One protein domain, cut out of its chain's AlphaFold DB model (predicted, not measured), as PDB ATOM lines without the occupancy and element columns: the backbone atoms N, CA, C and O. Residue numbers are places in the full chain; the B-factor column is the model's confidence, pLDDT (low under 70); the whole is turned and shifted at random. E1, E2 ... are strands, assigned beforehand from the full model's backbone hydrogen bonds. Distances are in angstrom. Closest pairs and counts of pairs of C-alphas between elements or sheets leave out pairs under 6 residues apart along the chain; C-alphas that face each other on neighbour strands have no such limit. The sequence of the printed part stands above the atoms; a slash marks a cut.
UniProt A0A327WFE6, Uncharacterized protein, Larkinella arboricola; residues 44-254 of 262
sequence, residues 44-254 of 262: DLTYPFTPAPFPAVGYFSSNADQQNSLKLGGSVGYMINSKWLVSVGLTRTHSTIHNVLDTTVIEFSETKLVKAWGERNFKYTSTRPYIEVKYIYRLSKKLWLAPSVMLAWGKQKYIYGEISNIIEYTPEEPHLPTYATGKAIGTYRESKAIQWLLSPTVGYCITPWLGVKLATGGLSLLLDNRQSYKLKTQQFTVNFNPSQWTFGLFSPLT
ATOM      1  N   ASP A  44     -34.820  27.298  19.189       55.75
ATOM      2  CA  ASP A  44     -35.944  26.370  19.105       55.75
ATOM      3  C   ASP A  44     -37.223  27.147  18.786       55.75
ATOM      4  O   ASP A  44     -37.859  27.732  19.666       55.75
ATOM      5  N   LEU A  45     -37.624  27.151  17.517       48.50
ATOM      6  CA  LEU A  45     -38.950  27.610  17.132       48.50
ATOM      7  C   LEU A  45     -39.949  26.532  17.531       48.50
ATOM      8  O   LEU A  45     -40.363  25.709  16.721       48.50
ATOM      9  N   THR A  46     -40.339  26.541  18.802       49.56
ATOM     10  CA  THR A  46     -41.494  25.770  19.252       49.56
ATOM     11  C   THR A  46     -42.728  26.493  18.721       49.56
ATOM     12  O   THR A  46     -43.111  27.540  19.243       49.56
ATOM     13  N   TYR A  47     -43.318  25.999  17.633       43.44
ATOM     14  CA  TYR A  47     -44.554  26.585  17.120       43.44
ATOM     15  C   TYR A  47     -45.674  26.392  18.154       43.44
ATOM     16  O   TYR A  47     -45.912  25.257  18.579       43.44
ATOM     17  N   PRO A  48     -46.365  27.466  18.583       43.66
ATOM     18  CA  PRO A  48     -47.500  27.324  19.471       43.66
ATOM     19  C   PRO A  48     -48.631  26.591  18.747       43.66
ATOM     20  O   PRO A  48     -49.045  26.949  17.647       43.66
ATOM     21  N   PHE A  49     -49.089  25.550  19.428       50.28
ATOM     22  CA  PHE A  49     -50.337  24.817  19.283       50.28
ATOM     23  C   PHE A  49     -51.457  25.554  18.527       50.28
ATOM     24  O   PHE A  49     -51.973  26.570  18.992       50.28
ATOM     25  N   THR A  50     -51.916  24.971  17.420       40.81
ATOM     26  CA  THR A  50     -53.246  25.242  16.860       40.81
ATOM     27  C   THR A  50     -54.054  23.947  16.911       40.81
ATOM     28  O   THR A  50     -53.773  23.031  16.135       40.81
ATOM     29  N   PRO A  51     -55.041  23.819  17.815       43.78
ATOM     30  CA  PRO A  51     -55.942  22.678  17.788       43.78
ATOM     31  C   PRO A  51     -56.737  22.721  16.480       43.78
ATOM     32  O   PRO A  51     -57.314  23.753  16.129       43.78
ATOM     33  N   ALA A  52     -56.760  21.612  15.741       43.19
ATOM     34  CA  ALA A  52     -57.635  21.482  14.582       43.19
ATOM     35  C   ALA A  52     -59.109  21.498  15.051       43.19
ATOM     36  O   ALA A  52     -59.432  20.835  16.037       43.19
ATOM     37  N   PRO A  53     -60.023  22.208  14.366       40.81
ATOM     38  CA  PRO A  53     -61.409  22.372  14.812       40.81
ATOM     39  C   PRO A  53     -62.325  21.163  14.511       40.81
ATOM     40  O   PRO A  53     -63.539  21.334  14.438       40.81
ATOM     41  N   PHE A  54     -61.791  19.947  14.328       39.62
ATOM     42  CA  PHE A  54     -62.588  18.770  13.946       39.62
ATOM     43  C   PHE A  54     -62.536  17.644  14.996       39.62
ATOM     44  O   PHE A  54     -61.449  17.304  15.461       39.62
ATOM     45  N   PRO A  55     -63.674  17.008  15.341       40.81
ATOM     46  CA  PRO A  55     -63.778  16.104  16.488       40.81
ATOM     47  C   PRO A  55     -63.397  14.630  16.223       40.81
ATOM     48  O   PRO A  55     -63.916  13.764  16.914       40.81
ATOM     49  N   ALA A  56     -62.524  14.294  15.258       41.88
ATOM     50  CA  ALA A  56     -62.260  12.871  14.950       41.88
ATOM     51  C   ALA A  56     -60.796  12.444  14.733       41.88
ATOM     52  O   ALA A  56     -60.501  11.262  14.878       41.88
ATOM     53  N   VAL A  57     -59.854  13.346  14.434       38.94
ATOM     54  CA  VAL A  57     -58.429  12.977  14.311       38.94
ATOM     55  C   VAL A  57     -57.564  14.125  14.820       38.94
ATOM     56  O   VAL A  57     -57.518  15.197  14.215       38.94
ATOM     57  N   GLY A  58     -56.891  13.908  15.949       39.84
ATOM     58  CA  GLY A  58     -55.928  14.856  16.501       39.84
ATOM     59  C   GLY A  58     -54.534  14.546  15.972       39.84
ATOM     60  O   GLY A  58     -53.910  13.584  16.417       39.84
ATOM     61  N   TYR A  59     -54.040  15.351  15.032       38.75
ATOM     62  CA  TYR A  59     -52.626  15.347  14.660       38.75
ATOM     63  C   TYR A  59     -51.879  16.317  15.574       38.75
ATOM     64  O   TYR A  59     -52.107  17.525  15.521       38.75
ATOM     65  N   PHE A  60     -50.978  15.797  16.400       48.66
ATOM     66  CA  PHE A  60     -50.087  16.605  17.228       48.66
ATOM     67  C   PHE A  60     -48.712  16.581  16.575       48.66
ATOM     68  O   PHE A  60     -48.155  15.504  16.404       48.66
ATOM     69  N   SER A  61     -48.172  17.737  16.187       44.62
ATOM     70  CA  SER A  61     -46.825  17.852  15.623       44.62
ATOM     71  C   SER A  61     -46.117  19.025  16.284       44.62
ATOM     72  O   SER A  61     -46.509  20.175  16.090       44.62
ATOM     73  N   SER A  62     -45.090  18.742  17.083       49.97
ATOM     74  CA  SER A  62     -44.138  19.762  17.525       49.97
ATOM     75  C   SER A  62     -42.842  19.570  16.753       49.97
ATOM     76  O   SER A  62     -42.199  18.527  16.880       49.97
ATOM     77  N   ASN A  63     -42.474  20.576  15.961       55.84
ATOM     78  CA  ASN A  63     -41.180  20.632  15.296       55.84
ATOM     79  C   ASN A  63     -40.273  21.530  16.126       55.84
ATOM     80  O   ASN A  63     -40.545  22.724  16.247       55.84
ATOM     81  N   ALA A  64     -39.225  20.955  16.706       55.25
ATOM     82  CA  ALA A  64     -38.105  21.726  17.223       55.25
ATOM     83  C   ALA A  64     -36.989  21.664  16.180       55.25
ATOM     84  O   ALA A  64     -36.356  20.620  16.004       55.25
ATOM     85  N   ASP A  65     -36.787  22.776  15.473       63.03
ATOM     86  CA  ASP A  65     -35.759  22.913  14.447       63.03
ATOM     87  C   ASP A  65     -34.593  23.737  15.010       63.03
ATOM     88  O   ASP A  65     -34.643  24.968  15.065       63.03
ATOM     89  N   GLN A  66     -33.505  23.069  15.398       70.44
ATOM     90  CA  GLN A  66     -32.254  23.736  15.765       70.44
ATOM     91  C   GLN A  66     -31.320  23.797  14.565       70.44
ATOM     92  O   GLN A  66     -30.678  22.809  14.193       70.44
ATOM     93  N   GLN A  67     -31.184  24.984  13.974       73.75
ATOM     94  CA  GLN A  67     -30.237  25.218  12.888       73.75
ATOM     95  C   GLN A  67     -28.991  25.958  13.371       73.75
ATOM     96  O   GLN A  67     -29.018  27.160  13.596       73.75
ATOM     97  N   ASN A  68     -27.846  25.285  13.391       82.25
ATOM     98  CA  ASN A  68     -26.550  25.935  13.570       82.25
ATOM     99  C   ASN A  68     -25.849  26.084  12.220       82.25
ATOM    100  O   ASN A  68     -25.822  25.158  11.408       82.25
ATOM    101  N   SER A  69     -25.261  27.245  11.956       79.31
ATOM    102  CA  SER A  69     -24.526  27.520  10.723       79.31
ATOM    103  C   SER A  69     -23.294  28.361  11.015       79.31
ATOM    104  O   SER A  69     -23.377  29.428  11.613       79.31
ATOM    105  N   LEU A  70     -22.139  27.879  10.575       84.19
ATOM    106  CA  LEU A  70     -20.864  28.573  10.606       84.19
ATOM    107  C   LEU A  70     -20.349  28.703   9.176       84.19
ATOM    108  O   LEU A  70     -20.158  27.711   8.469       84.19
ATOM    109  N   LYS A  71     -20.064  29.926   8.753       84.62
ATOM    110  CA  LYS A  71     -19.413  30.225   7.484       84.62
ATOM    111  C   LYS A  71     -18.155  31.031   7.758       84.62
ATOM    112  O   LYS A  71     -18.216  32.112   8.327       84.62
ATOM    113  N   LEU A  72     -17.019  30.505   7.327       89.19
ATOM    114  CA  LEU A  72     -15.722  31.165   7.405       89.19
ATOM    115  C   LEU A  72     -15.214  31.432   5.994       89.19
ATOM    116  O   LEU A  72     -15.480  30.658   5.072       89.19
ATOM    117  N   GLY A  73     -14.478  32.516   5.817       89.81
ATOM    118  CA  GLY A  73     -13.894  32.877   4.539       89.81
ATOM    119  C   GLY A  73     -12.585  33.626   4.695       89.81
ATOM    120  O   GLY A  73     -12.314  34.245   5.722       89.81
ATOM    121  N   GLY A  74     -11.773  33.561   3.651       91.38
ATOM    122  CA  GLY A  74     -10.582  34.383   3.518       91.38
ATOM    123  C   GLY A  74     -10.323  34.707   2.056       91.38
ATOM    124  O   GLY A  74     -10.586  33.876   1.183       91.38
ATOM    125  N   SER A  75      -9.809  35.901   1.791       95.50
ATOM    126  CA  SER A  75      -9.433  36.342   0.449       95.50
ATOM    127  C   SER A  75      -8.152  37.156   0.438       95.50
ATOM    128  O   SER A  75      -7.750  37.777   1.423       95.50
ATOM    129  N   VAL A  76      -7.541  37.161  -0.739       96.06
ATOM    130  CA  VAL A  76      -6.480  38.076  -1.129       96.06
ATOM    131  C   VAL A  76      -6.998  38.889  -2.306       96.06
ATOM    132  O   VAL A  76      -7.488  38.339  -3.291       96.06
ATOM    133  N   GLY A  77      -6.911  40.203  -2.189       94.81
ATOM    134  CA  GLY A  77      -7.370  41.145  -3.187       94.81
ATOM    135  C   GLY A  77      -6.319  42.158  -3.576       94.81
ATOM    136  O   GLY A  77      -5.312  42.353  -2.900       94.81
ATOM    137  N   TYR A  78      -6.572  42.801  -4.703       94.62
ATOM    138  CA  TYR A  78      -5.717  43.810  -5.287       94.62
ATOM    139  C   TYR A  78      -6.539  45.022  -5.721       94.62
ATOM    140  O   TYR A  78      -7.522  44.911  -6.462       94.62
ATOM    141  N   MET A  79      -6.122  46.195  -5.253       93.94
ATOM    142  CA  MET A  79      -6.692  47.479  -5.639       93.94
ATOM    143  C   MET A  79      -6.197  47.857  -7.037       93.94
ATOM    144  O   MET A  79      -5.080  48.356  -7.202       93.94
ATOM    145  N   ILE A  80      -7.038  47.671  -8.053       93.44
ATOM    146  CA  ILE A  80      -6.727  48.067  -9.438       93.44
ATOM    147  C   ILE A  80      -6.518  49.585  -9.517       93.44
ATOM    148  O   ILE A  80      -5.602  50.088 -10.172       93.44
ATOM    149  N   ASN A  81      -7.368  50.328  -8.811       92.62
ATOM    150  CA  ASN A  81      -7.278  51.772  -8.615       92.62
ATOM    151  C   ASN A  81      -7.773  52.128  -7.207       92.62
ATOM    152  O   ASN A  81      -7.898  51.252  -6.367       92.62
ATOM    153  N   SER A  82      -8.028  53.403  -6.913       88.50
ATOM    154  CA  SER A  82      -8.497  53.834  -5.586       88.50
ATOM    155  C   SER A  82      -9.942  53.432  -5.257       88.50
ATOM    156  O   SER A  82     -10.377  53.651  -4.128       88.50
ATOM    157  N   LYS A  83     -10.684  52.875  -6.224       94.19
ATOM    158  CA  LYS A  83     -12.110  52.541  -6.106       94.19
ATOM    159  C   LYS A  83     -12.398  51.058  -6.320       94.19
ATOM    160  O   LYS A  83     -13.307  50.539  -5.702       94.19
ATOM    161  N   TRP A  84     -11.657  50.365  -7.173       96.00
ATOM    162  CA  TRP A  84     -11.966  48.984  -7.541       96.00
ATOM    163  C   TRP A  84     -11.010  48.000  -6.876       96.00
ATOM    164  O   TRP A  84      -9.797  48.061  -7.096       96.00
ATOM    165  N   LEU A  85     -11.580  47.080  -6.099       95.75
ATOM    166  CA  LEU A  85     -10.892  45.950  -5.483       95.75
ATOM    167  C   LEU A  85     -11.349  44.665  -6.167       95.75
ATOM    168  O   LEU A  85     -12.547  44.388  -6.207       95.75
ATOM    169  N   VAL A  86     -10.405  43.866  -6.654       97.50
ATOM    170  CA  VAL A  86     -10.680  42.511  -7.146       97.50
ATOM    171  C   VAL A  86      -9.995  41.518  -6.231       97.50
ATOM    172  O   VAL A  86      -8.815  41.675  -5.935       97.50
ATOM    173  N   SER A  87     -10.736  40.518  -5.766       96.44
ATOM    174  CA  SER A  87     -10.266  39.543  -4.788       96.44
ATOM    175  C   SER A  87     -10.548  38.119  -5.229       96.44
ATOM    176  O   SER A  87     -11.559  37.839  -5.868       96.44
ATOM    177  N   VAL A  88      -9.658  37.218  -4.835       97.69
ATOM    178  CA  VAL A  88      -9.834  35.770  -4.926       97.69
ATOM    179  C   VAL A  88      -9.812  35.195  -3.520       97.69
ATOM    180  O   VAL A  88      -9.048  35.650  -2.666       97.69
ATOM    181  N   GLY A  89     -10.657  34.210  -3.247       95.31
ATOM    182  CA  GLY A  89     -10.753  33.660  -1.902       95.31
ATOM    183  C   GLY A  89     -11.373  32.283  -1.834       95.31
ATOM    184  O   GLY A  89     -11.695  31.660  -2.845       95.31
ATOM    185  N   LEU A  90     -11.530  31.813  -0.603       94.56
ATOM    186  CA  LEU A  90     -12.139  30.539  -0.266       94.56
ATOM    187  C   LEU A  90     -13.155  30.753   0.848       94.56
ATOM    188  O   LEU A  90     -12.854  31.390   1.856       94.56
ATOM    189  N   THR A  91     -14.346  30.187   0.689       89.62
ATOM    190  CA  THR A  91     -15.337  30.090   1.766       89.62
ATOM    191  C   THR A  91     -15.551  28.641   2.166       89.62
ATOM    192  O   THR A  91     -15.564  27.745   1.319       89.62
ATOM    193  N   ARG A  92     -15.752  28.411   3.461       89.38
ATOM    194  CA  ARG A  92     -16.159  27.132   4.031       89.38
ATOM    195  C   ARG A  92     -17.414  27.334   4.862       89.38
ATOM    196  O   ARG A  92     -17.416  28.132   5.791       89.38
ATOM    197  N   THR A  93     -18.460  26.587   4.542       86.50
ATOM    198  CA  THR A  93     -19.703  26.561   5.317       86.50
ATOM    199  C   THR A  93     -19.851  25.203   5.976       86.50
ATOM    200  O   THR A  93     -19.617  24.173   5.342       86.50
ATOM    201  N   HIS A  94     -20.255  25.208   7.235       87.56
ATOM    202  CA  HIS A  94     -20.698  24.051   7.988       87.56
ATOM    203  C   HIS A  94     -22.044  24.405   8.609       87.56
ATOM    204  O   HIS A  94     -22.141  25.405   9.310       87.56
ATOM    205  N   SER A  95     -23.081  23.624   8.338       81.25
ATOM    206  CA  SER A  95     -24.373  23.796   8.992       81.25
ATOM    207  C   SER A  95     -24.902  22.451   9.448       81.25
ATOM    208  O   SER A  95     -24.741  21.442   8.764       81.25
ATOM    209  N   THR A  96     -25.504  22.446  10.624       81.44
ATOM    210  CA  THR A  96     -26.212  21.307  11.184       81.44
ATOM    211  C   THR A  96     -27.628  21.748  11.471       81.44
ATOM    212  O   THR A  96     -27.832  22.782  12.104       81.44
ATOM    213  N   ILE A  97     -28.583  20.970  11.003       75.56
ATOM    214  CA  ILE A  97     -29.991  21.122  11.323       75.56
ATOM    215  C   ILE A  97     -30.373  19.854  12.076       75.56
ATOM    216  O   ILE A  97     -30.160  18.747  11.570       75.56
ATOM    217  N   HIS A  98     -30.848  20.029  13.300       72.62
ATOM    218  CA  HIS A  98     -31.422  18.965  14.102       72.62
ATOM    219  C   HIS A  98     -32.912  19.242  14.212       72.62
ATOM    220  O   HIS A  98     -33.300  20.252  14.794       72.62
ATOM    221  N   ASN A  99     -33.706  18.364  13.610       66.38
ATOM    222  CA  ASN A  99     -35.154  18.442  13.654       66.38
ATOM    223  C   ASN A  99     -35.659  17.265  14.471       66.38
ATOM    224  O   ASN A  99     -35.478  16.108  14.075       66.38
ATOM    225  N   VAL A 100     -36.303  17.572  15.588       59.19
ATOM    226  CA  VAL A 100     -37.079  16.593  16.344       59.19
ATOM    227  C   VAL A 100     -38.524  16.739  15.898       59.19
ATOM    228  O   VAL A 100     -39.146  17.779  16.115       59.19
ATOM    229  N   LEU A 101     -39.033  15.708  15.230       60.53
ATOM    230  CA  LEU A 101     -40.445  15.556  14.910       60.53
ATOM    231  C   LEU A 101     -41.059  14.675  15.996       60.53
ATOM    232  O   LEU A 101     -40.853  13.464  15.978       60.53
ATOM    233  N   ASP A 102     -41.806  15.257  16.933       52.91
ATOM    234  CA  ASP A 102     -42.723  14.464  17.761       52.91
ATOM    235  C   ASP A 102     -44.110  14.545  17.119       52.91
ATOM    236  O   ASP A 102     -44.756  15.598  17.133       52.91
ATOM    237  N   THR A 103     -44.526  13.448  16.483       50.31
ATOM    238  CA  THR A 103     -45.859  13.298  15.897       50.31
ATOM    239  C   THR A 103     -46.652  12.288  16.707       50.31
ATOM    240  O   THR A 103     -46.454  11.077  16.615       50.31
ATOM    241  N   THR A 104     -47.599  12.772  17.503       47.91
ATOM    242  CA  THR A 104     -48.589  11.878  18.109       47.91
ATOM    243  C   THR A 104     -49.798  11.859  17.185       47.91
ATOM    244  O   THR A 104     -50.388  12.907  16.920       47.91
ATOM    245  N   VAL A 105     -50.138  10.690  16.647       43.19
ATOM    246  CA  VAL A 105     -51.382  10.504  15.899       43.19
ATOM    247  C   VAL A 105     -52.352   9.825  16.852       43.19
ATOM    248  O   VAL A 105     -52.178   8.659  17.205       43.19
ATOM    249  N   ILE A 106     -53.356  10.574  17.307       44.09
ATOM    250  CA  ILE A 106     -54.482   9.980  18.027       44.09
ATOM    251  C   ILE A 106     -55.568   9.725  16.987       44.09
ATOM    252  O   ILE A 106     -56.355  10.614  16.651       44.09
ATOM    253  N   GLU A 107     -55.550   8.522  16.422       36.16
ATOM    254  CA  GLU A 107     -56.620   8.039  15.562       36.16
ATOM    255  C   GLU A 107     -57.735   7.499  16.463       36.16
ATOM    256  O   GLU A 107     -57.621   6.418  17.031       36.16
ATOM    257  N   PHE A 108     -58.819   8.265  16.629       39.88
ATOM    258  CA  PHE A 108     -60.027   7.793  17.312       39.88
ATOM    259  C   PHE A 108     -60.859   6.919  16.359       39.88
ATOM    260  O   PHE A 108     -62.011   7.214  16.054       39.88
ATOM    261  N   SER A 109     -60.267   5.835  15.862       40.78
ATOM    262  CA  SER A 109     -61.027   4.607  15.623       40.78
ATOM    263  C   SER A 109     -60.726   3.707  16.817       40.78
ATOM    264  O   SER A 109     -59.607   3.743  17.318       40.78
ATOM    265  N   GLU A 110     -61.711   2.985  17.342       39.84
ATOM    266  CA  GLU A 110     -61.773   2.439  18.714       39.84
ATOM    267  C   GLU A 110     -60.615   1.526  19.196       39.84
ATOM    268  O   GLU A 110     -60.748   0.891  20.237       39.84
ATOM    269  N   THR A 111     -59.474   1.409  18.509       46.66
ATOM    270  CA  THR A 111     -58.475   0.380  18.818       46.66
ATOM    271  C   THR A 111     -56.986   0.721  18.661       46.66
ATOM    272  O   THR A 111     -56.197  -0.181  18.907       46.66
ATOM    273  N   LYS A 112     -56.500   1.926  18.312       47.03
ATOM    274  CA  LYS A 112     -55.025   2.139  18.238       47.03
ATOM    275  C   LYS A 112     -54.560   3.546  18.597       47.03
ATOM    276  O   LYS A 112     -54.979   4.524  17.991       47.03
ATOM    277  N   LEU A 113     -53.603   3.633  19.526       48.03
ATOM    278  CA  LEU A 113     -52.797   4.838  19.735       48.03
ATOM    279  C   LEU A 113     -51.429   4.616  19.086       48.03
ATOM    280  O   LEU A 113     -50.736   3.653  19.414       48.03
ATOM    281  N   VAL A 114     -51.041   5.496  18.162       51.28
ATOM    282  CA  VAL A 114     -49.742   5.424  17.482       51.28
ATOM    283  C   VAL A 114     -48.953   6.683  17.814       51.28
ATOM    284  O   VAL A 114     -49.298   7.792  17.400       51.28
ATOM    285  N   LYS A 115     -47.865   6.517  18.570       53.19
ATOM    286  CA  LYS A 115     -46.904   7.598  18.796       53.19
ATOM    287  C   LYS A 115     -45.711   7.397  17.868       53.19
ATOM    288  O   LYS A 115     -44.999   6.402  17.981       53.19
ATOM    289  N   ALA A 116     -45.480   8.350  16.970       55.72
ATOM    290  CA  ALA A 116     -44.370   8.326  16.027       55.72
ATOM    291  C   ALA A 116     -43.456   9.531  16.266       55.72
ATOM    292  O   ALA A 116     -43.803  10.675  15.974       55.72
ATOM    293  N   TRP A 117     -42.255   9.271  16.764       57.66
ATOM    294  CA  TRP A 117     -41.242  10.301  16.953       57.66
ATOM    295  C   TRP A 117     -40.049  10.002  16.058       57.66
ATOM    296  O   TRP A 117     -39.614   8.858  15.924       57.66
ATOM    297  N   GLY A 118     -39.559  11.030  15.381       59.91
ATOM    298  CA  GLY A 118     -38.470  10.917  14.433       59.91
ATOM    299  C   GLY A 118     -37.431  11.998  14.658       59.91
ATOM    300  O   GLY A 118     -37.755  13.172  14.824       59.91
ATOM    301  N   GLU A 119     -36.166  11.607  14.612       65.00
ATOM    302  CA  GLU A 119     -35.054  12.544  14.590       65.00
ATOM    303  C   GLU A 119     -34.513  12.640  13.170       65.00
ATOM    304  O   GLU A 119     -34.061  11.652  12.577       65.00
ATOM    305  N   ARG A 120     -34.521  13.855  12.623       67.69
ATOM    306  CA  ARG A 120     -33.855  14.168  11.362       67.69
ATOM    307  C   ARG A 120     -32.617  14.994  11.644       67.69
ATOM    308  O   ARG A 120     -32.671  16.141  12.076       67.69
ATOM    309  N   ASN A 121     -31.477  14.395  11.340       75.50
ATOM    310  CA  ASN A 121     -30.175  15.023  11.428       75.50
ATOM    311  C   ASN A 121     -29.690  15.364  10.025       75.50
ATOM    312  O   ASN A 121     -29.384  14.480   9.223       75.50
ATOM    313  N   PHE A 122     -29.563  16.651   9.734       74.88
ATOM    314  CA  PHE A 122     -29.028  17.128   8.470       74.88
ATOM    315  C   PHE A 122     -27.708  17.857   8.701       74.88
ATOM    316  O   PHE A 122     -27.631  18.846   9.427       74.88
ATOM    317  N   LYS A 123     -26.639  17.378   8.062       83.94
ATOM    318  CA  LYS A 123     -25.330  18.039   8.063       83.94
ATOM    319  C   LYS A 123     -24.992  18.504   6.659       83.94
ATOM    320  O   LYS A 123     -24.941  17.717   5.715       83.94
ATOM    321  N   TYR A 124     -24.695  19.786   6.548       80.44
ATOM    322  CA  TYR A 124     -24.267  20.449   5.335       80.44
ATOM    323  C   TYR A 124     -22.828  20.927   5.476       80.44
ATOM    324  O   TYR A 124     -22.472  21.619   6.430       80.44
ATOM    325  N   THR A 125     -21.990  20.607   4.496       86.19
ATOM    326  CA  THR A 125     -20.669  21.225   4.370       86.19
ATOM    327  C   THR A 125     -20.417  21.686   2.953       86.19
ATOM    328  O   THR A 125     -20.793  21.032   1.985       86.19
ATOM    329  N   SER A 126     -19.756  22.826   2.803       85.62
ATOM    330  CA  SER A 126     -19.355  23.318   1.494       85.62
ATOM    331  C   SER A 126     -18.016  24.015   1.566       85.62
ATOM    332  O   SER A 126     -17.665  24.624   2.575       85.62
ATOM    333  N   THR A 127     -17.247  23.899   0.493       90.38
ATOM    334  CA  THR A 127     -15.992  24.619   0.303       90.38
ATOM    335  C   THR A 127     -16.001  25.171  -1.109       90.38
ATOM    336  O   THR A 127     -16.137  24.406  -2.069       90.38
ATOM    337  N   ARG A 128     -15.948  26.499  -1.228       87.50
ATOM    338  CA  ARG A 128     -16.141  27.199  -2.498       87.50
ATOM    339  C   ARG A 128     -15.076  28.268  -2.687       87.50
ATOM    340  O   ARG A 128     -15.096  29.249  -1.932       87.50
ATOM    341  N   PRO A 129     -14.143  28.098  -3.641       95.81
ATOM    342  CA  PRO A 129     -13.404  29.233  -4.163       95.81
ATOM    343  C   PRO A 129     -14.367  30.294  -4.700       95.81
ATOM    344  O   PRO A 129     -15.486  29.984  -5.124       95.81
ATOM    345  N   TYR A 130     -13.928  31.544  -4.662       94.62
ATOM    346  CA  TYR A 130     -14.688  32.655  -5.204       94.62
ATOM    347  C   TYR A 130     -13.796  33.740  -5.792       94.62
ATOM    348  O   TYR A 130     -12.633  33.891  -5.414       94.62
ATOM    349  N   ILE A 131     -14.393  34.514  -6.692       97.62
ATOM    350  CA  ILE A 131     -13.886  35.796  -7.177       97.62
ATOM    351  C   ILE A 131     -14.877  36.865  -6.731       97.62
ATOM    352  O   ILE A 131     -16.088  36.661  -6.803       97.62
ATOM    353  N   GLU A 132     -14.368  37.993  -6.262       96.19
ATOM    354  CA  GLU A 132     -15.166  39.107  -5.769       96.19
ATOM    355  C   GLU A 132     -14.654  40.426  -6.341       96.19
ATOM    356  O   GLU A 132     -13.453  40.690  -6.352       96.19
ATOM    357  N   VAL A 133     -15.576  41.272  -6.787       97.88
ATOM    358  CA  VAL A 133     -15.292  42.627  -7.259       97.88
ATOM    359  C   VAL A 133     -16.045  43.609  -6.375       97.88
ATOM    360  O   VAL A 133     -17.256  43.468  -6.201       97.88
ATOM    361  N   LYS A 134     -15.348  44.609  -5.830       96.19
ATOM    362  CA  LYS A 134     -15.937  45.656  -4.983       96.19
ATOM    363  C   LYS A 134     -15.679  47.041  -5.542       96.19
ATOM    364  O   LYS A 134     -14.566  47.336  -5.983       96.19
ATOM    365  N   TYR A 135     -16.683  47.901  -5.424       96.69
ATOM    366  CA  TYR A 135     -16.552  49.331  -5.674       96.69
ATOM    367  C   TYR A 135     -16.527  50.097  -4.352       96.69
ATOM    368  O   TYR A 135     -17.546  50.238  -3.693       96.69
ATOM    369  N   ILE A 136     -15.365  50.593  -3.955       94.88
ATOM    370  CA  ILE A 136     -15.121  51.291  -2.697       94.88
ATOM    371  C   ILE A 136     -15.472  52.773  -2.839       94.88
ATOM    372  O   ILE A 136     -14.810  53.538  -3.546       94.88
ATOM    373  N   TYR A 137     -16.482  53.185  -2.084       94.62
ATOM    374  CA  TYR A 137     -16.884  54.564  -1.874       94.62
ATOM    375  C   TYR A 137     -16.504  55.006  -0.458       94.62
ATOM    376  O   TYR A 137     -16.951  54.435   0.535       94.62
ATOM    377  N   ARG A 138     -15.649  56.022  -0.338       90.44
ATOM    378  CA  ARG A 138     -15.207  56.527   0.966       90.44
ATOM    379  C   ARG A 138     -16.187  57.572   1.477       90.44
ATOM    380  O   ARG A 138     -16.372  58.594   0.828       90.44
ATOM    381  N   LEU A 139     -16.750  57.331   2.656       90.12
ATOM    382  CA  LEU A 139     -17.584  58.304   3.364       90.12
ATOM    383  C   LEU A 139     -16.739  59.235   4.233       90.12
ATOM    384  O   LEU A 139     -17.056  60.406   4.403       90.12
ATOM    385  N   SER A 140     -15.645  58.715   4.794       90.19
ATOM    386  CA  SER A 140     -14.702  59.491   5.595       90.19
ATOM    387  C   SER A 140     -13.287  58.922   5.476       90.19
ATOM    388  O   SER A 140     -13.025  58.001   4.703       90.19
ATOM    389  N   LYS A 141     -12.347  59.452   6.269       83.19
ATOM    390  CA  LYS A 141     -10.973  58.924   6.348       83.19
ATOM    391  C   LYS A 141     -10.907  57.487   6.878       83.19
ATOM    392  O   LYS A 141      -9.927  56.803   6.617       83.19
ATOM    393  N   LYS A 142     -11.907  57.046   7.647       85.88
ATOM    394  CA  LYS A 142     -11.935  55.710   8.266       85.88
ATOM    395  C   LYS A 142     -13.087  54.844   7.774       85.88
ATOM    396  O   LYS A 142     -12.964  53.632   7.829       85.88
ATOM    397  N   LEU A 143     -14.180  55.449   7.309       90.75
ATOM    398  CA  LEU A 143     -15.404  54.750   6.935       90.75
ATOM    399  C   LEU A 143     -15.545  54.662   5.414       90.75
ATOM    400  O   LEU A 143     -15.418  55.667   4.707       90.75
ATOM    401  N   TRP A 144     -15.870  53.475   4.920       92.62
ATOM    402  CA  TRP A 144     -16.170  53.232   3.515       92.62
ATOM    403  C   TRP A 144     -17.378  52.312   3.346       92.62
ATOM    404  O   TRP A 144     -17.703  51.503   4.212       92.62
ATOM    405  N   LEU A 145     -18.028  52.450   2.196       94.50
ATOM    406  CA  LEU A 145     -19.064  51.568   1.684       94.50
ATOM    407  C   LEU A 145     -18.533  50.879   0.434       94.50
ATOM    408  O   LEU A 145     -17.869  51.508  -0.386       94.50
ATOM    409  N   ALA A 146     -18.821  49.597   0.281       94.38
ATOM    410  CA  ALA A 146     -18.428  48.833  -0.884       94.38
ATOM    411  C   ALA A 146     -19.517  47.830  -1.272       94.38
ATOM    412  O   ALA A 146     -19.556  46.728  -0.714       94.38
ATOM    413  N   PRO A 147     -20.415  48.168  -2.215       94.38
ATOM    414  CA  PRO A 147     -21.153  47.138  -2.927       94.38
ATOM    415  C   PRO A 147     -20.171  46.186  -3.615       94.38
ATOM    416  O   PRO A 147     -19.139  46.599  -4.159       94.38
ATOM    417  N   SER A 148     -20.499  44.903  -3.559       93.56
ATOM    418  CA  SER A 148     -19.663  43.822  -4.064       93.56
ATOM    419  C   SER A 148     -20.484  42.809  -4.838       93.56
ATOM    420  O   SER A 148     -21.622  42.517  -4.469       93.56
ATOM    421  N   VAL A 149     -19.889  42.258  -5.891       95.06
ATOM    422  CA  VAL A 149     -20.399  41.088  -6.605       95.06
ATOM    423  C   VAL A 149     -19.394  39.962  -6.428       95.06
ATOM    424  O   VAL A 149     -18.216  40.123  -6.745       95.06
ATOM    425  N   MET A 150     -19.865  38.824  -5.935       92.88
ATOM    426  CA  MET A 150     -19.078  37.619  -5.719       92.88
ATOM    427  C   MET A 150     -19.646  36.469  -6.547       92.88
ATOM    428  O   MET A 150     -20.840  36.179  -6.492       92.88
ATOM    429  N   LEU A 151     -18.765  35.780  -7.264       93.50
ATOM    430  CA  LEU A 151     -19.036  34.506  -7.913       93.50
ATOM    431  C   LEU A 151     -18.272  33.415  -7.167       93.50
ATOM    432  O   LEU A 151     -17.044  33.419  -7.158       93.50
ATOM    433  N   ALA A 152     -18.992  32.478  -6.560       89.50
ATOM    434  CA  ALA A 152     -18.425  31.330  -5.866       89.50
ATOM    435  C   ALA A 152     -18.836  30.029  -6.553       89.50
ATOM    436  O   ALA A 152     -19.973  29.879  -6.996       89.50
ATOM    437  N   TRP A 153     -17.943  29.051  -6.597       91.19
ATOM    438  CA  TRP A 153     -18.245  27.732  -7.152       91.19
ATOM    439  C   TRP A 153     -17.559  26.654  -6.332       91.19
ATOM    440  O   TRP A 153     -16.514  26.885  -5.735       91.19
ATOM    441  N   GLY A 154     -18.142  25.462  -6.262       88.19
ATOM    442  CA  GLY A 154     -17.504  24.369  -5.542       88.19
ATOM    443  C   GLY A 154     -18.432  23.215  -5.228       88.19
ATOM    444  O   GLY A 154     -19.509  23.069  -5.807       88.19
ATOM    445  N   LYS A 155     -17.976  22.377  -4.301       85.50
ATOM    446  CA  LYS A 155     -18.687  21.179  -3.869       85.50
ATOM    447  C   LYS A 155     -19.508  21.454  -2.615       85.50
ATOM    448  O   LYS A 155     -19.142  22.263  -1.752       85.50
ATOM    449  N   GLN A 156     -20.619  20.749  -2.519       80.44
ATOM    450  CA  GLN A 156     -21.525  20.739  -1.387       80.44
ATOM    451  C   GLN A 156     -21.761  19.290  -0.992       80.44
ATOM    452  O   GLN A 156     -22.031  18.453  -1.846       80.44
ATOM    453  N   LYS A 157     -21.624  18.994   0.293       84.56
ATOM    454  CA  LYS A 157     -21.855  17.672   0.861       84.56
ATOM    455  C   LYS A 157     -23.014  17.755   1.832       84.56
ATOM    456  O   LYS A 157     -23.061  18.651   2.676       84.56
ATOM    457  N   TYR A 158     -23.902  16.791   1.702       77.25
ATOM    458  CA  TYR A 158     -25.117  16.641   2.471       77.25
ATOM    459  C   TYR A 158     -25.094  15.256   3.099       77.25
ATOM    460  O   TYR A 158     -24.889  14.258   2.406       77.25
ATOM    461  N   ILE A 159     -25.282  15.201   4.408       77.75
ATOM    462  CA  ILE A 159     -25.490  13.960   5.143       77.75
ATOM    463  C   ILE A 159     -26.863  14.087   5.776       77.75
ATOM    464  O   ILE A 159     -27.085  14.985   6.587       77.75
ATOM    465  N   TYR A 160     -27.770  13.216   5.361       73.56
ATOM    466  CA  TYR A 160     -29.110  13.097   5.911       73.56
ATOM    467  C   TYR A 160     -29.175  11.814   6.722       73.56
ATOM    468  O   TYR A 160     -28.850  10.755   6.196       73.56
ATOM    469  N   GLY A 161     -29.553  11.902   7.989       68.81
ATOM    470  CA  GLY A 161     -29.902  10.748   8.804       68.81
ATOM    471  C   GLY A 161     -31.321  10.923   9.308       68.81
ATOM    472  O   GLY A 161     -31.631  11.960   9.887       68.81
ATOM    473  N   GLU A 162     -32.156   9.918   9.090       66.12
ATOM    474  CA  GLU A 162     -33.494   9.842   9.665       66.12
ATOM    475  C   GLU A 162     -33.574   8.595  10.529       66.12
ATOM    476  O   GLU A 162     -33.246   7.498  10.072       66.12
ATOM    477  N   ILE A 163     -33.958   8.795  11.782       63.81
ATOM    478  CA  ILE A 163     -34.343   7.736  12.707       63.81
ATOM    479  C   ILE A 163     -35.829   7.941  12.941       63.81
ATOM    480  O   ILE A 163     -36.219   9.007  13.405       63.81
ATOM    481  N   SER A 164     -36.649   6.954  12.606       62.34
ATOM    482  CA  SER A 164     -38.070   6.946  12.937       62.34
ATOM    483  C   SER A 164     -38.316   5.880  13.991       62.34
ATOM    484  O   SER A 164     -37.969   4.722  13.800       62.34
ATOM    485  N   ASN A 165     -38.911   6.258  15.110       62.25
ATOM    486  CA  ASN A 165     -39.348   5.331  16.139       62.25
ATOM    487  C   ASN A 165     -40.871   5.352  16.165       62.25
ATOM    488  O   ASN A 165     -41.484   6.399  16.385       62.25
ATOM    489  N   ILE A 166     -41.478   4.193  15.930       59.75
ATOM    490  CA  ILE A 166     -42.927   4.023  15.981       59.75
ATOM    491  C   ILE A 166     -43.232   3.161  17.203       59.75
ATOM    492  O   ILE A 166     -42.701   2.058  17.345       59.75
ATOM    493  N   ILE A 167     -44.051   3.699  18.102       59.75
ATOM    494  CA  ILE A 167     -44.637   2.963  19.217       59.75
ATOM    495  C   ILE A 167     -46.109   2.761  18.878       59.75
ATOM    496  O   ILE A 167     -46.868   3.730  18.784       59.75
ATOM    497  N   GLU A 168     -46.494   1.503  18.697       57.31
ATOM    498  CA  GLU A 168     -47.886   1.108  18.505       57.31
ATOM    499  C   GLU A 168     -48.431   0.524  19.812       57.31
ATOM    500  O   GLU A 168     -47.801  -0.343  20.425       57.31
ATOM    501  N   TYR A 169     -49.603   1.005  20.234       56.34
ATOM    502  CA  TYR A 169     -50.362   0.436  21.343       56.34
ATOM    503  C   TYR A 169     -51.570  -0.323  20.793       56.34
ATOM    504  O   TYR A 169     -52.427   0.266  20.127       56.34
ATOM    505  N   THR A 170     -51.644  -1.621  21.085       55.47
ATOM    506  CA  THR A 170     -52.820  -2.467  20.843       55.47
ATOM    507  C   THR A 170     -53.709  -2.518  22.099       55.47
ATOM    508  O   THR A 170     -53.181  -2.577  23.210       55.47
ATOM    509  N   PRO A 171     -55.052  -2.509  21.981       53.22
ATOM    510  CA  PRO A 171     -55.971  -2.405  23.127       53.22
ATOM    511  C   PRO A 171     -56.020  -3.661  23.987       53.22
ATOM    512  O   PRO A 171     -56.451  -3.601  25.132       53.22
ATOM    513  N   GLU A 172     -55.622  -4.795  23.415       57.16
ATOM    514  CA  GLU A 172     -55.658  -6.101  24.071       57.16
ATOM    515  C   GLU A 172     -54.556  -6.226  25.136       57.16
ATOM    516  O   GLU A 172     -54.744  -6.914  26.134       57.16
ATOM    517  N   GLU A 173     -53.447  -5.491  24.984       52.69
ATOM    518  CA  GLU A 173     -52.323  -5.468  25.927       52.69
ATOM    519  C   GLU A 173     -51.745  -4.043  26.060       52.69
ATOM    520  O   GLU A 173     -50.615  -3.772  25.644       52.69
ATOM    521  N   PRO A 174     -52.475  -3.097  26.684       53.09
ATOM    522  CA  PRO A 174     -52.080  -1.684  26.779       53.09
ATOM    523  C   PRO A 174     -50.775  -1.443  27.565       53.09
ATOM    524  O   PRO A 174     -50.287  -0.315  27.633       53.09
ATOM    525  N   HIS A 175     -50.201  -2.490  28.164       53.78
ATOM    526  CA  HIS A 175     -48.965  -2.453  28.945       53.78
ATOM    527  C   HIS A 175     -47.719  -2.911  28.168       53.78
ATOM    528  O   HIS A 175     -46.614  -2.782  28.695       53.78
ATOM    529  N   LEU A 176     -47.866  -3.431  26.943       51.41
ATOM    530  CA  LEU A 176     -46.760  -3.955  26.135       51.41
ATOM    531  C   LEU A 176     -46.634  -3.163  24.823       51.41
ATOM    532  O   LEU A 176     -47.141  -3.585  23.785       51.41
ATOM    533  N   PRO A 177     -45.968  -1.991  24.840       55.06
ATOM    534  CA  PRO A 177     -45.708  -1.241  23.617       55.06
ATOM    535  C   PRO A 177     -44.901  -2.093  22.633       55.06
ATOM    536  O   PRO A 177     -43.825  -2.598  22.963       55.06
ATOM    537  N   THR A 178     -45.394  -2.217  21.399       53.81
ATOM    538  CA  THR A 178     -44.595  -2.803  20.320       53.81
ATOM    539  C   THR A 178     -43.687  -1.715  19.762       53.81
ATOM    540  O   THR A 178     -44.151  -0.723  19.195       53.81
ATOM    541  N   TYR A 179     -42.376  -1.882  19.950       53.31
ATOM    542  CA  TYR A 179     -41.370  -0.952  19.444       53.31
ATOM    543  C   TYR A 179     -40.930  -1.359  18.040       53.31
ATOM    544  O   TYR A 179     -40.171  -2.315  17.868       53.31
ATOM    545  N   ALA A 180     -41.319  -0.584  17.033       56.25
ATOM    546  CA  ALA A 180     -40.664  -0.621  15.734       56.25
ATOM    547  C   ALA A 180     -39.604   0.489  15.705       56.25
ATOM    548  O   ALA A 180     -39.895   1.663  15.470       56.25
ATOM    549  N   THR A 181     -38.351   0.119  15.989       55.66
ATOM    550  CA  THR A 181     -37.211   1.032  15.818       55.66
ATOM    551  C   THR A 181     -36.827   1.034  14.341       55.66
ATOM    552  O   THR A 181     -36.306   0.046  13.819       55.66
ATOM    553  N   GLY A 182     -37.100   2.130  13.644       56.78
ATOM    554  CA  GLY A 182     -36.631   2.348  12.284       56.78
ATOM    555  C   GLY A 182     -35.108   2.454  12.262       56.78
ATOM    556  O   GLY A 182     -34.485   3.140  13.073       56.78
ATOM    557  N   LYS A 183     -34.474   1.752  11.321       53.31
ATOM    558  CA  LYS A 183     -33.025   1.824  11.122       53.31
ATOM    559  C   LYS A 183     -32.644   3.215  10.615       53.31
ATOM    560  O   LYS A 183     -33.229   3.690   9.649       53.31
ATOM    561  N   ALA A 184     -31.605   3.814  11.200       56.97
ATOM    562  CA  ALA A 184     -31.021   5.055  10.702       56.97
ATOM    563  C   ALA A 184     -30.541   4.881   9.248       56.97
ATOM    564  O   ALA A 184     -29.507   4.248   9.005       56.97
ATOM    565  N   ILE A 185     -31.262   5.433   8.269       60.56
ATOM    566  CA  ILE A 185     -30.798   5.445   6.876       60.56
ATOM    567  C   ILE A 185     -30.013   6.735   6.656       60.56
ATOM    568  O   ILE A 185     -30.561   7.803   6.387       60.56
ATOM    569  N   GLY A 186     -28.692   6.625   6.790       62.50
ATOM    570  CA  GLY A 186     -27.760   7.688   6.441       62.50
ATOM    571  C   GLY A 186     -27.626   7.819   4.925       62.50
ATOM    572  O   GLY A 186     -26.955   7.006   4.295       62.50
ATOM    573  N   THR A 187     -28.221   8.846   4.324       69.44
ATOM    574  CA  THR A 187     -28.011   9.176   2.910       69.44
ATOM    575  C   THR A 187     -26.910  10.224   2.776       69.44
ATOM    576  O   THR A 187     -27.035  11.351   3.259       69.44
ATOM    577  N   TYR A 188     -25.824   9.864   2.088       77.56
ATOM    578  CA  TYR A 188     -24.776  10.796   1.673       77.56
ATOM    579  C   TYR A 188     -25.058  11.315   0.264       77.56
ATOM    580  O   TYR A 188     -25.341  10.540  -0.651       77.56
ATOM    581  N   ARG A 189     -24.923  12.625   0.064       74.62
ATOM    582  CA  ARG A 189     -24.976  13.239  -1.262       74.62
ATOM    583  C   ARG A 189     -23.912  14.309  -1.418       74.62
ATOM    584  O   ARG A 189     -23.720  15.152  -0.547       74.62
ATOM    585  N   GLU A 190     -23.292  14.329  -2.588       79.25
ATOM    586  CA  GLU A 190     -22.404  15.400  -3.023       79.25
ATOM    587  C   GLU A 190     -22.983  16.068  -4.273       79.25
ATOM    588  O   GLU A 190     -23.471  15.390  -5.177       79.25
ATOM    589  N   SER A 191     -22.940  17.396  -4.334       77.00
ATOM    590  CA  SER A 191     -23.328  18.161  -5.517       77.00
ATOM    591  C   SER A 191     -22.332  19.279  -5.813       77.00
ATOM    592  O   SER A 191     -21.520  19.676  -4.970       77.00
ATOM    593  N   LYS A 192     -22.360  19.764  -7.056       83.19
ATOM    594  CA  LYS A 192     -21.622  20.955  -7.482       83.19
ATOM    595  C   LYS A 192     -22.588  22.127  -7.525       83.19
ATOM    596  O   LYS A 192     -23.685  21.988  -8.067       83.19
ATOM    597  N   ALA A 193     -22.144  23.269  -7.019       78.75
ATOM    598  CA  ALA A 193     -22.941  24.479  -7.004       78.75
ATOM    599  C   ALA A 193     -22.150  25.699  -7.471       78.75
ATOM    600  O   ALA A 193     -20.943  25.808  -7.229       78.75
ATOM    601  N   ILE A 194     -22.868  26.621  -8.101       82.25
ATOM    602  CA  ILE A 194     -22.401  27.949  -8.501       82.25
ATOM    603  C   ILE A 194     -23.303  28.966  -7.807       82.25
ATOM    604  O   ILE A 194     -24.520  28.805  -7.791       82.25
ATOM    605  N   GLN A 195     -22.714  29.998  -7.216       82.25
ATOM    606  CA  GLN A 195     -23.424  31.036  -6.488       82.25
ATOM    607  C   GLN A 195     -22.976  32.418  -6.945       82.25
ATOM    608  O   GLN A 195     -21.785  32.718  -6.918       82.25
ATOM    609  N   TRP A 196     -23.942  33.268  -7.262       83.81
ATOM    610  CA  TRP A 196     -23.754  34.708  -7.382       83.81
ATOM    611  C   TRP A 196     -24.259  35.381  -6.112       83.81
ATOM    612  O   TRP A 196     -25.315  35.011  -5.601       83.81
ATOM    613  N   LEU A 197     -23.516  36.355  -5.600       86.62
ATOM    614  CA  LEU A 197     -23.900  37.153  -4.443       86.62
ATOM    615  C   LEU A 197     -23.612  38.623  -4.724       86.62
ATOM    616  O   LEU A 197     -22.466  38.993  -4.957       86.62
ATOM    617  N   LEU A 198     -24.642  39.454  -4.654       88.81
ATOM    618  CA  LEU A 198     -24.525  40.903  -4.598       88.81
ATOM    619  C   LEU A 198     -24.707  41.325  -3.140       88.81
ATOM    620  O   LEU A 198     -25.784  41.105  -2.587       88.81
ATOM    621  N   SER A 199     -23.687  41.917  -2.517       87.25
ATOM    622  CA  SER A 199     -23.760  42.326  -1.108       87.25
ATOM    623  C   SER A 199     -23.157  43.711  -0.855       87.25
ATOM    624  O   SER A 199     -22.040  43.992  -1.310       87.25
ATOM    625  N   PRO A 200     -23.859  44.601  -0.133       90.94
ATOM    626  CA  PRO A 200     -23.262  45.821   0.385       90.94
ATOM    627  C   PRO A 200     -22.391  45.510   1.607       90.94
ATOM    628  O   PRO A 200     -22.786  44.782   2.517       90.94
ATOM    629  N   THR A 201     -21.191  46.086   1.631       91.56
ATOM    630  CA  THR A 201     -20.265  46.004   2.764       91.56
ATOM    631  C   THR A 201     -19.966  47.397   3.298       91.56
ATOM    632  O   THR A 201     -19.670  48.307   2.531       91.56
ATOM    633  N   VAL A 202     -19.987  47.560   4.613       92.50
ATOM    634  CA  VAL A 202     -19.466  48.733   5.315       92.50
ATOM    635  C   VAL A 202     -18.131  48.351   5.932       92.50
ATOM    636  O   VAL A 202     -18.005  47.264   6.492       92.50
ATOM    637  N   GLY A 203     -17.132  49.220   5.866       92.56
ATOM    638  CA  GLY A 203     -15.866  48.979   6.545       92.56
ATOM    639  C   GLY A 203     -15.333  50.194   7.274       92.56
ATOM    640  O   GLY A 203     -15.542  51.338   6.869       92.56
ATOM    641  N   TYR A 204     -14.639  49.916   8.371       90.56
ATOM    642  CA  TYR A 204     -14.051  50.895   9.266       90.56
ATOM    643  C   TYR A 204     -12.576  50.569   9.514       90.56
ATOM    644  O   TYR A 204     -12.235  49.507  10.037       90.56
ATOM    645  N   CYS A 205     -11.687  51.490   9.158       88.06
ATOM    646  CA  CYS A 205     -10.259  51.384   9.439       88.06
ATOM    647  C   CYS A 205      -9.987  51.744  10.906       88.06
ATOM    648  O   CYS A 205     -10.110  52.908  11.298       88.06
ATOM    649  N   ILE A 206      -9.573  50.756  11.702       87.31
ATOM    650  CA  ILE A 206      -9.092  50.969  13.076       87.31
ATOM    651  C   ILE A 206      -7.713  51.626  13.011       87.31
ATOM    652  O   ILE A 206      -7.458  52.642  13.658       87.31
ATOM    653  N   THR A 207      -6.851  51.063  12.166       82.06
ATOM    654  CA  THR A 207      -5.493  51.524  11.889       82.06
ATOM    655  C   THR A 207      -5.258  51.587  10.368       82.06
ATOM    656  O   THR A 207      -6.111  51.164   9.583       82.06
ATOM    657  N   PRO A 208      -4.105  52.105   9.922       78.06
ATOM    658  CA  PRO A 208      -3.713  52.154   8.511       78.06
ATOM    659  C   PRO A 208      -3.595  50.798   7.813       78.06
ATOM    660  O   PRO A 208      -3.828  50.728   6.610       78.06
ATOM    661  N   TRP A 209      -3.290  49.730   8.554       80.44
ATOM    662  CA  TRP A 209      -3.148  48.356   8.045       80.44
ATOM    663  C   TRP A 209      -4.189  47.395   8.630       80.44
ATOM    664  O   TRP A 209      -4.109  46.203   8.372       80.44
ATOM    665  N   LEU A 210      -5.160  47.854   9.423       85.31
ATOM    666  CA  LEU A 210      -6.189  46.978   9.988       85.31
ATOM    667  C   LEU A 210      -7.533  47.688  10.071       85.31
ATOM    668  O   LEU A 210      -7.650  48.771  10.648       85.31
ATOM    669  N   GLY A 211      -8.571  47.027   9.587       88.44
ATOM    670  CA  GLY A 211      -9.943  47.454   9.781       88.44
ATOM    671  C   GLY A 211     -10.904  46.294   9.955       88.44
ATOM    672  O   GLY A 211     -10.563  45.126   9.771       88.44
ATOM    673  N   VAL A 212     -12.124  46.658  10.323       92.50
ATOM    674  CA  VAL A 212     -13.267  45.757  10.447       92.50
ATOM    675  C   VAL A 212     -14.238  46.028   9.313       92.50
ATOM    676  O   VAL A 212     -14.385  47.166   8.869       92.50
ATOM    677  N   LYS A 213     -14.916  44.991   8.840       91.94
ATOM    678  CA  LYS A 213     -15.974  45.107   7.843       91.94
ATOM    679  C   LYS A 213     -17.210  44.333   8.264       91.94
ATOM    680  O   LYS A 213     -17.119  43.320   8.956       91.94
ATOM    681  N   LEU A 214     -18.342  44.825   7.796       90.75
ATOM    682  CA  LEU A 214     -19.668  44.290   8.020       90.75
ATOM    683  C   LEU A 214     -20.376  44.198   6.672       90.75
ATOM    684  O   LEU A 214     -20.573  45.219   6.018       90.75
ATOM    685  N   ALA A 215     -20.756  42.997   6.254       84.94
ATOM    686  CA  ALA A 215     -21.607  42.806   5.085       84.94
ATOM    687  C   ALA A 215     -23.037  42.519   5.542       84.94
ATOM    688  O   ALA A 215     -23.281  41.565   6.290       84.94
ATOM    689  N   THR A 216     -23.973  43.354   5.100       74.94
ATOM    690  CA  THR A 216     -25.378  43.292   5.511       74.94
ATOM    691  C   THR A 216     -26.170  42.505   4.478       74.94
ATOM    692  O   THR A 216     -26.788  43.097   3.595       74.94
ATOM    693  N   GLY A 217     -26.111  41.172   4.555       69.56
ATOM    694  CA  GLY A 217     -26.858  40.295   3.649       69.56
ATOM    695  C   GLY A 217     -26.692  40.664   2.167       69.56
ATOM    696  O   GLY A 217     -25.683  41.236   1.757       69.56
ATOM    697  N   GLY A 218     -27.669  40.317   1.341       79.38
ATOM    698  CA  GLY A 218     -27.670  40.670  -0.069       79.38
ATOM    699  C   GLY A 218     -28.599  39.810  -0.911       79.38
ATOM    700  O   GLY A 218     -29.453  39.076  -0.409       79.38
ATOM    701  N   LEU A 219     -28.401  39.892  -2.222       77.75
ATOM    702  CA  LEU A 219     -29.101  39.075  -3.203       77.75
ATOM    703  C   LEU A 219     -28.202  37.915  -3.615       77.75
ATOM    704  O   LEU A 219     -27.092  38.123  -4.100       77.75
ATOM    705  N   SER A 220     -28.682  36.694  -3.406       77.50
ATOM    706  CA  SER A 220     -27.964  35.460  -3.692       77.50
ATOM    707  C   SER A 220     -28.737  34.615  -4.695       77.50
ATOM    708  O   SER A 220     -29.899  34.285  -4.478       77.50
ATOM    709  N   LEU A 221     -28.058  34.174  -5.748       71.88
ATOM    710  CA  LEU A 221     -28.559  33.177  -6.688       71.88
ATOM    711  C   LEU A 221     -27.680  31.935  -6.590       71.88
ATOM    712  O   LEU A 221     -26.486  32.008  -6.871       71.88
ATOM    713  N   LEU A 222     -28.259  30.802  -6.200       72.69
ATOM    714  CA  LEU A 222     -27.584  29.511  -6.111       72.69
ATOM    715  C   LEU A 222     -28.132  28.564  -7.182       72.69
ATOM    716  O   LEU A 222     -29.320  28.247  -7.214       72.69
ATOM    717  N   LEU A 223     -27.238  28.079  -8.033       69.62
ATOM    718  CA  LEU A 223     -27.495  27.017  -8.994       69.62
ATOM    719  C   LEU A 223     -26.860  25.738  -8.452       69.62
ATOM    720  O   LEU A 223     -25.636  25.669  -8.320       69.62
ATOM    721  N   ASP A 224     -27.679  24.743  -8.125       69.31
ATOM    722  CA  ASP A 224     -27.232  23.449  -7.602       69.31
ATOM    723  C   ASP A 224     -27.780  22.315  -8.479       69.31
ATOM    724  O   ASP A 224     -28.976  22.246  -8.767       69.31
ATOM    725  N   ASN A 225     -26.899  21.413  -8.912       60.56
ATOM    726  CA  ASN A 225     -27.247  20.260  -9.743       60.56
ATOM    727  C   ASN A 225     -27.619  19.044  -8.882       60.56
ATOM    728  O   ASN A 225     -27.067  17.955  -9.060       60.56
ATOM    729  N   ARG A 226     -28.543  19.203  -7.926       60.09
ATOM    730  CA  ARG A 226     -29.046  18.067  -7.140       60.09
ATOM    731  C   ARG A 226     -29.771  17.101  -8.081       60.09
ATOM    732  O   ARG A 226     -30.885  17.364  -8.509       60.09
ATOM    733  N   GLN A 227     -29.144  15.967  -8.392       44.88
ATOM    734  CA  GLN A 227     -29.695  14.899  -9.240       44.88
ATOM    735  C   GLN A 227     -30.798  14.078  -8.537       44.88
ATOM    736  O   GLN A 227     -30.785  12.853  -8.562       44.88
ATOM    737  N   SER A 228     -31.767  14.725  -7.890       41.00
ATOM    738  CA  SER A 228     -33.036  14.064  -7.571       41.00
ATOM    739  C   SER A 228     -34.050  14.507  -8.605       41.00
ATOM    740  O   SER A 228     -34.501  15.641  -8.554       41.00
ATOM    741  N   TYR A 229     -34.361  13.616  -9.547       37.41
ATOM    742  CA  TYR A 229     -35.504  13.703 -10.458       37.41
ATOM    743  C   TYR A 229     -35.668  15.047 -11.196       37.41
ATOM    744  O   TYR A 229     -36.392  15.929 -10.761       37.41
ATOM    745  N   LYS A 230     -35.040  15.169 -12.376       35.69
ATOM    746  CA  LYS A 230     -35.420  16.098 -13.468       35.69
ATOM    747  C   LYS A 230     -35.574  17.605 -13.152       35.69
ATOM    748  O   LYS A 230     -35.975  18.345 -14.044       35.69
ATOM    749  N   LEU A 231     -35.203  18.101 -11.974       38.03
ATOM    750  CA  LEU A 231     -35.330  19.519 -11.624       38.03
ATOM    751  C   LEU A 231     -33.953  20.125 -11.342       38.03
ATOM    752  O   LEU A 231     -33.358  19.912 -10.288       38.03
ATOM    753  N   LYS A 232     -33.443  20.922 -12.290       47.47
ATOM    754  CA  LYS A 232     -32.395  21.908 -11.995       47.47
ATOM    755  C   LYS A 232     -33.016  22.944 -11.059       47.47
ATOM    756  O   LYS A 232     -33.715  23.843 -11.516       47.47
ATOM    757  N   THR A 233     -32.812  22.806  -9.755       51.22
ATOM    758  CA  THR A 233     -33.327  23.777  -8.788       51.22
ATOM    759  C   THR A 233     -32.464  25.033  -8.827       51.22
ATOM    760  O   THR A 233     -31.323  25.025  -8.360       51.22
ATOM    761  N   GLN A 234     -33.003  26.110  -9.396       55.75
ATOM    762  CA  GLN A 234     -32.466  27.454  -9.214       55.75
ATOM    763  C   GLN A 234     -33.058  28.009  -7.918       55.75
ATOM    764  O   GLN A 234     -34.275  28.097  -7.785       55.75
ATOM    765  N   GLN A 235     -32.211  28.334  -6.947       57.03
ATOM    766  CA  GLN A 235     -32.646  28.944  -5.694       57.03
ATOM    767  C   GLN A 235     -32.263  30.419  -5.707       57.03
ATOM    768  O   GLN A 235     -31.082  30.770  -5.732       57.03
ATOM    769  N   PHE A 236     -33.276  31.278  -5.698       56.59
ATOM    770  CA  PHE A 236     -33.117  32.714  -5.537       56.59
ATOM    771  C   PHE A 236     -33.431  33.083  -4.090       56.59
ATOM    772  O   PHE A 236     -34.464  32.694  -3.548       56.59
ATOM    773  N   THR A 237     -32.524  33.801  -3.443       59.62
ATOM    774  CA  THR A 237     -32.687  34.214  -2.051       59.62
ATOM    775  C   THR A 237     -32.290  35.670  -1.922       59.62
ATOM    776  O   THR A 237     -31.143  36.041  -2.170       59.62
ATOM    777  N   VAL A 238     -33.242  36.494  -1.501       59.38
ATOM    778  CA  VAL A 238     -32.990  37.871  -1.082       59.38
ATOM    779  C   VAL A 238     -32.979  37.874   0.434       59.38
ATOM    780  O   VAL A 238     -33.931  37.403   1.053       59.38
ATOM    781  N   ASN A 239     -31.899  38.357   1.037       59.00
ATOM    782  CA  ASN A 239     -31.771  38.361   2.483       59.00
ATOM    783  C   ASN A 239     -31.211  39.689   2.990       59.00
ATOM    784  O   ASN A 239     -30.060  40.020   2.726       59.00
ATOM    785  N   PHE A 240     -32.022  40.415   3.755       59.09
ATOM    786  CA  PHE A 240     -31.621  41.632   4.469       59.09
ATOM    787  C   PHE A 240     -31.636  41.443   5.993       59.09
ATOM    788  O   PHE A 240     -31.591  42.414   6.744       59.09
ATOM    789  N   ASN A 241     -31.723  40.198   6.463       57.75
ATOM    790  CA  ASN A 241     -31.891  39.868   7.869       57.75
ATOM    791  C   ASN A 241     -30.615  40.218   8.670       57.75
ATOM    792  O   ASN A 241     -29.536  39.708   8.348       57.75
ATOM    793  N   PRO A 242     -30.724  41.035   9.738       55.22
ATOM    794  CA  PRO A 242     -29.619  41.355  10.642       55.22
ATOM    795  C   PRO A 242     -28.912  40.145  11.250       55.22
ATOM    796  O   PRO A 242     -27.698  40.161  11.439       55.22
ATOM    797  N   SER A 243     -29.647  39.054  11.475       52.88
ATOM    798  CA  SER A 243     -29.087  37.791  11.976       52.88
ATOM    799  C   SER A 243     -28.170  37.079  10.975       52.88
ATOM    800  O   SER A 243     -27.576  36.066  11.329       52.88
ATOM    801  N   GLN A 244     -28.035  37.592   9.743       62.09
ATOM    802  CA  GLN A 244     -27.187  37.036   8.682       62.09
ATOM    803  C   GLN A 244     -25.964  37.890   8.321       62.09
ATOM    804  O   GLN A 244     -25.344  37.722   7.265       62.09
ATOM    805  N   TRP A 245     -25.603  38.833   9.190       77.25
ATOM    806  CA  TRP A 245     -24.491  39.744   8.951       77.25
ATOM    807  C   TRP A 245     -23.136  39.047   9.024       77.25
ATOM    808  O   TRP A 245     -22.816  38.349   9.981       77.25
ATOM    809  N   THR A 246     -22.303  39.266   8.007       79.31
ATOM    810  CA  THR A 246     -20.939  38.728   7.985       79.31
ATOM    811  C   THR A 246     -19.973  39.767   8.532       79.31
ATOM    812  O   THR A 246     -19.875  40.872   7.995       79.31
ATOM    813  N   PHE A 247     -19.217  39.389   9.556       85.81
ATOM    814  CA  PHE A 247     -18.171  40.215  10.147       85.81
ATOM    815  C   PHE A 247     -16.818  39.805   9.584       85.81
ATOM    816  O   PHE A 247     -16.582  38.639   9.264       85.81
ATOM    817  N   GLY A 248     -15.900  40.751   9.445       82.50
ATOM    818  CA  GLY A 248     -14.563  40.425   8.980       82.50
ATOM    819  C   GLY A 248     -13.507  41.432   9.377       82.50
ATOM    820  O   GLY A 248     -13.805  42.571   9.725       82.50
ATOM    821  N   LEU A 249     -12.260  40.991   9.272       86.50
ATOM    822  CA  LEU A 249     -11.073  41.824   9.369       86.50
ATOM    823  C   LEU A 249     -10.495  42.014   7.970       86.50
ATOM    824  O   LEU A 249     -10.551  41.103   7.139       86.50
ATOM    825  N   PHE A 250      -9.936  43.187   7.707       87.56
ATOM    826  CA  PHE A 250      -9.170  43.438   6.494       87.56
ATOM    827  C   PHE A 250      -7.866  44.161   6.815       87.56
ATOM    828  O   PHE A 250      -7.811  44.994   7.720       87.56
ATOM    829  N   SER A 251      -6.824  43.840   6.055       86.06
ATOM    830  CA  SER A 251      -5.495  44.425   6.183       86.06
ATOM    831  C   SER A 251      -4.980  44.857   4.814       86.06
ATOM    832  O   SER A 251      -4.620  43.997   4.002       86.06
ATOM    833  N   PRO A 252      -4.940  46.167   4.525       80.06
ATOM    834  CA  PRO A 252      -4.383  46.669   3.285       80.06
ATOM    835  C   PRO A 252      -2.847  46.768   3.422       80.06
ATOM    836  O   PRO A 252      -2.305  47.564   4.183       80.06
ATOM    837  N   LEU A 253      -2.125  45.937   2.676       80.19
ATOM    838  CA  LEU A 253      -0.666  45.863   2.623       80.19
ATOM    839  C   LEU A 253      -0.130  46.775   1.519       80.19
ATOM    840  O   LEU A 253      -0.329  46.525   0.327       80.19
ATOM    841  N   THR A 254       0.555  47.848   1.908       71.56
ATOM    842  CA  THR A 254       1.262  48.719   0.965       71.56
ATOM    843  C   THR A 254       2.643  48.143   0.685       71.56
ATOM    844  O   THR A 254       3.453  48.008   1.601       71.56
TER     845      THR A 254
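This is residues 44 to 254 of the 262 residues of an uncharacterized protein of Larkinella arboricola (UniProt A0A327WFE6). Here is one very long, twisted sheet: at one end E1 to E4, E6, E7 and E10 curl round into a loose, only partly closed barrel, and from there E1 to E4 run out as a long open blade with short E5 beside its far end. The hairpin E8 and E9 continues the sheet beyond E6. The printed part has 211 residues with ten named strands, E1 to E10, and no named helix; it is all strand, and the neighbour strands are antiparallel in a branched sheet. The whole is loose, a rod of 82 by 33 by 28 A, with a radius of gyration of the C-alphas of 24.5 A.

Residues 44 to 56 have no named element. Find C-alpha 57 at (-58.429, 12.977, 14.311); from there E1, residues 57 to 79, runs 65.3 A to C-alpha 79 at (-6.692, 47.479, -5.639). E2 is residues 84 to 107, 64.8 A; E3 is residues 112 to 135, 65.4 A; E4 is residues 143 to 169, 66.2 A. Next come E5, residues 178 to 181, and E6, residues 185 to 207, 52.8 A. E7 is residues 210 to 215, E8 218 to 224, E9 233 to 239, and E10 246 to 253, ending at C-alpha 253 at (-0.666, 45.863, 2.623).

Start at E1, an edge strand. E1 to E5 form a meander, each strand the antiparallel neighbour of the one before. In the hairpin E1 and E2, look at N 68 and O 96, 2.8 A apart. E3 lies on the other side of E2, with N 95 and O 124 at 2.8 A. E4 follows with N 121 and O 161 at 2.8 A. E3 lies on one side of E4; on the other side lie E5, beside residues 165 to 168 of E4, with N 166 and O 180 at 3.0 A, and E6, beside residues 143 to 162 of E4, with N 150 and O 197 at 2.8 A. E4 bends by 76 degrees at residue 151, E6 by 76 degrees at residue 204. E4 lies on one side of E6; on the other side lie E7, with N 204 and O 212 at 2.8 A, and E8, with N 198 and O 219 at 2.8 A. E10 pairs with E7 at N 213 and O 248, 2.8 A, and E9 with E8 at N 220 and O 237, 2.8 A.

The C-alphas of Glu 172 and Thr 254, the two farthest apart, are 82.3 A from each other. The printed part has no cut, and no link is long. The mean pLDDT of the printed part is 71.7; 94 residues are under 70, among them residues 44 to 65 and 161 to 187.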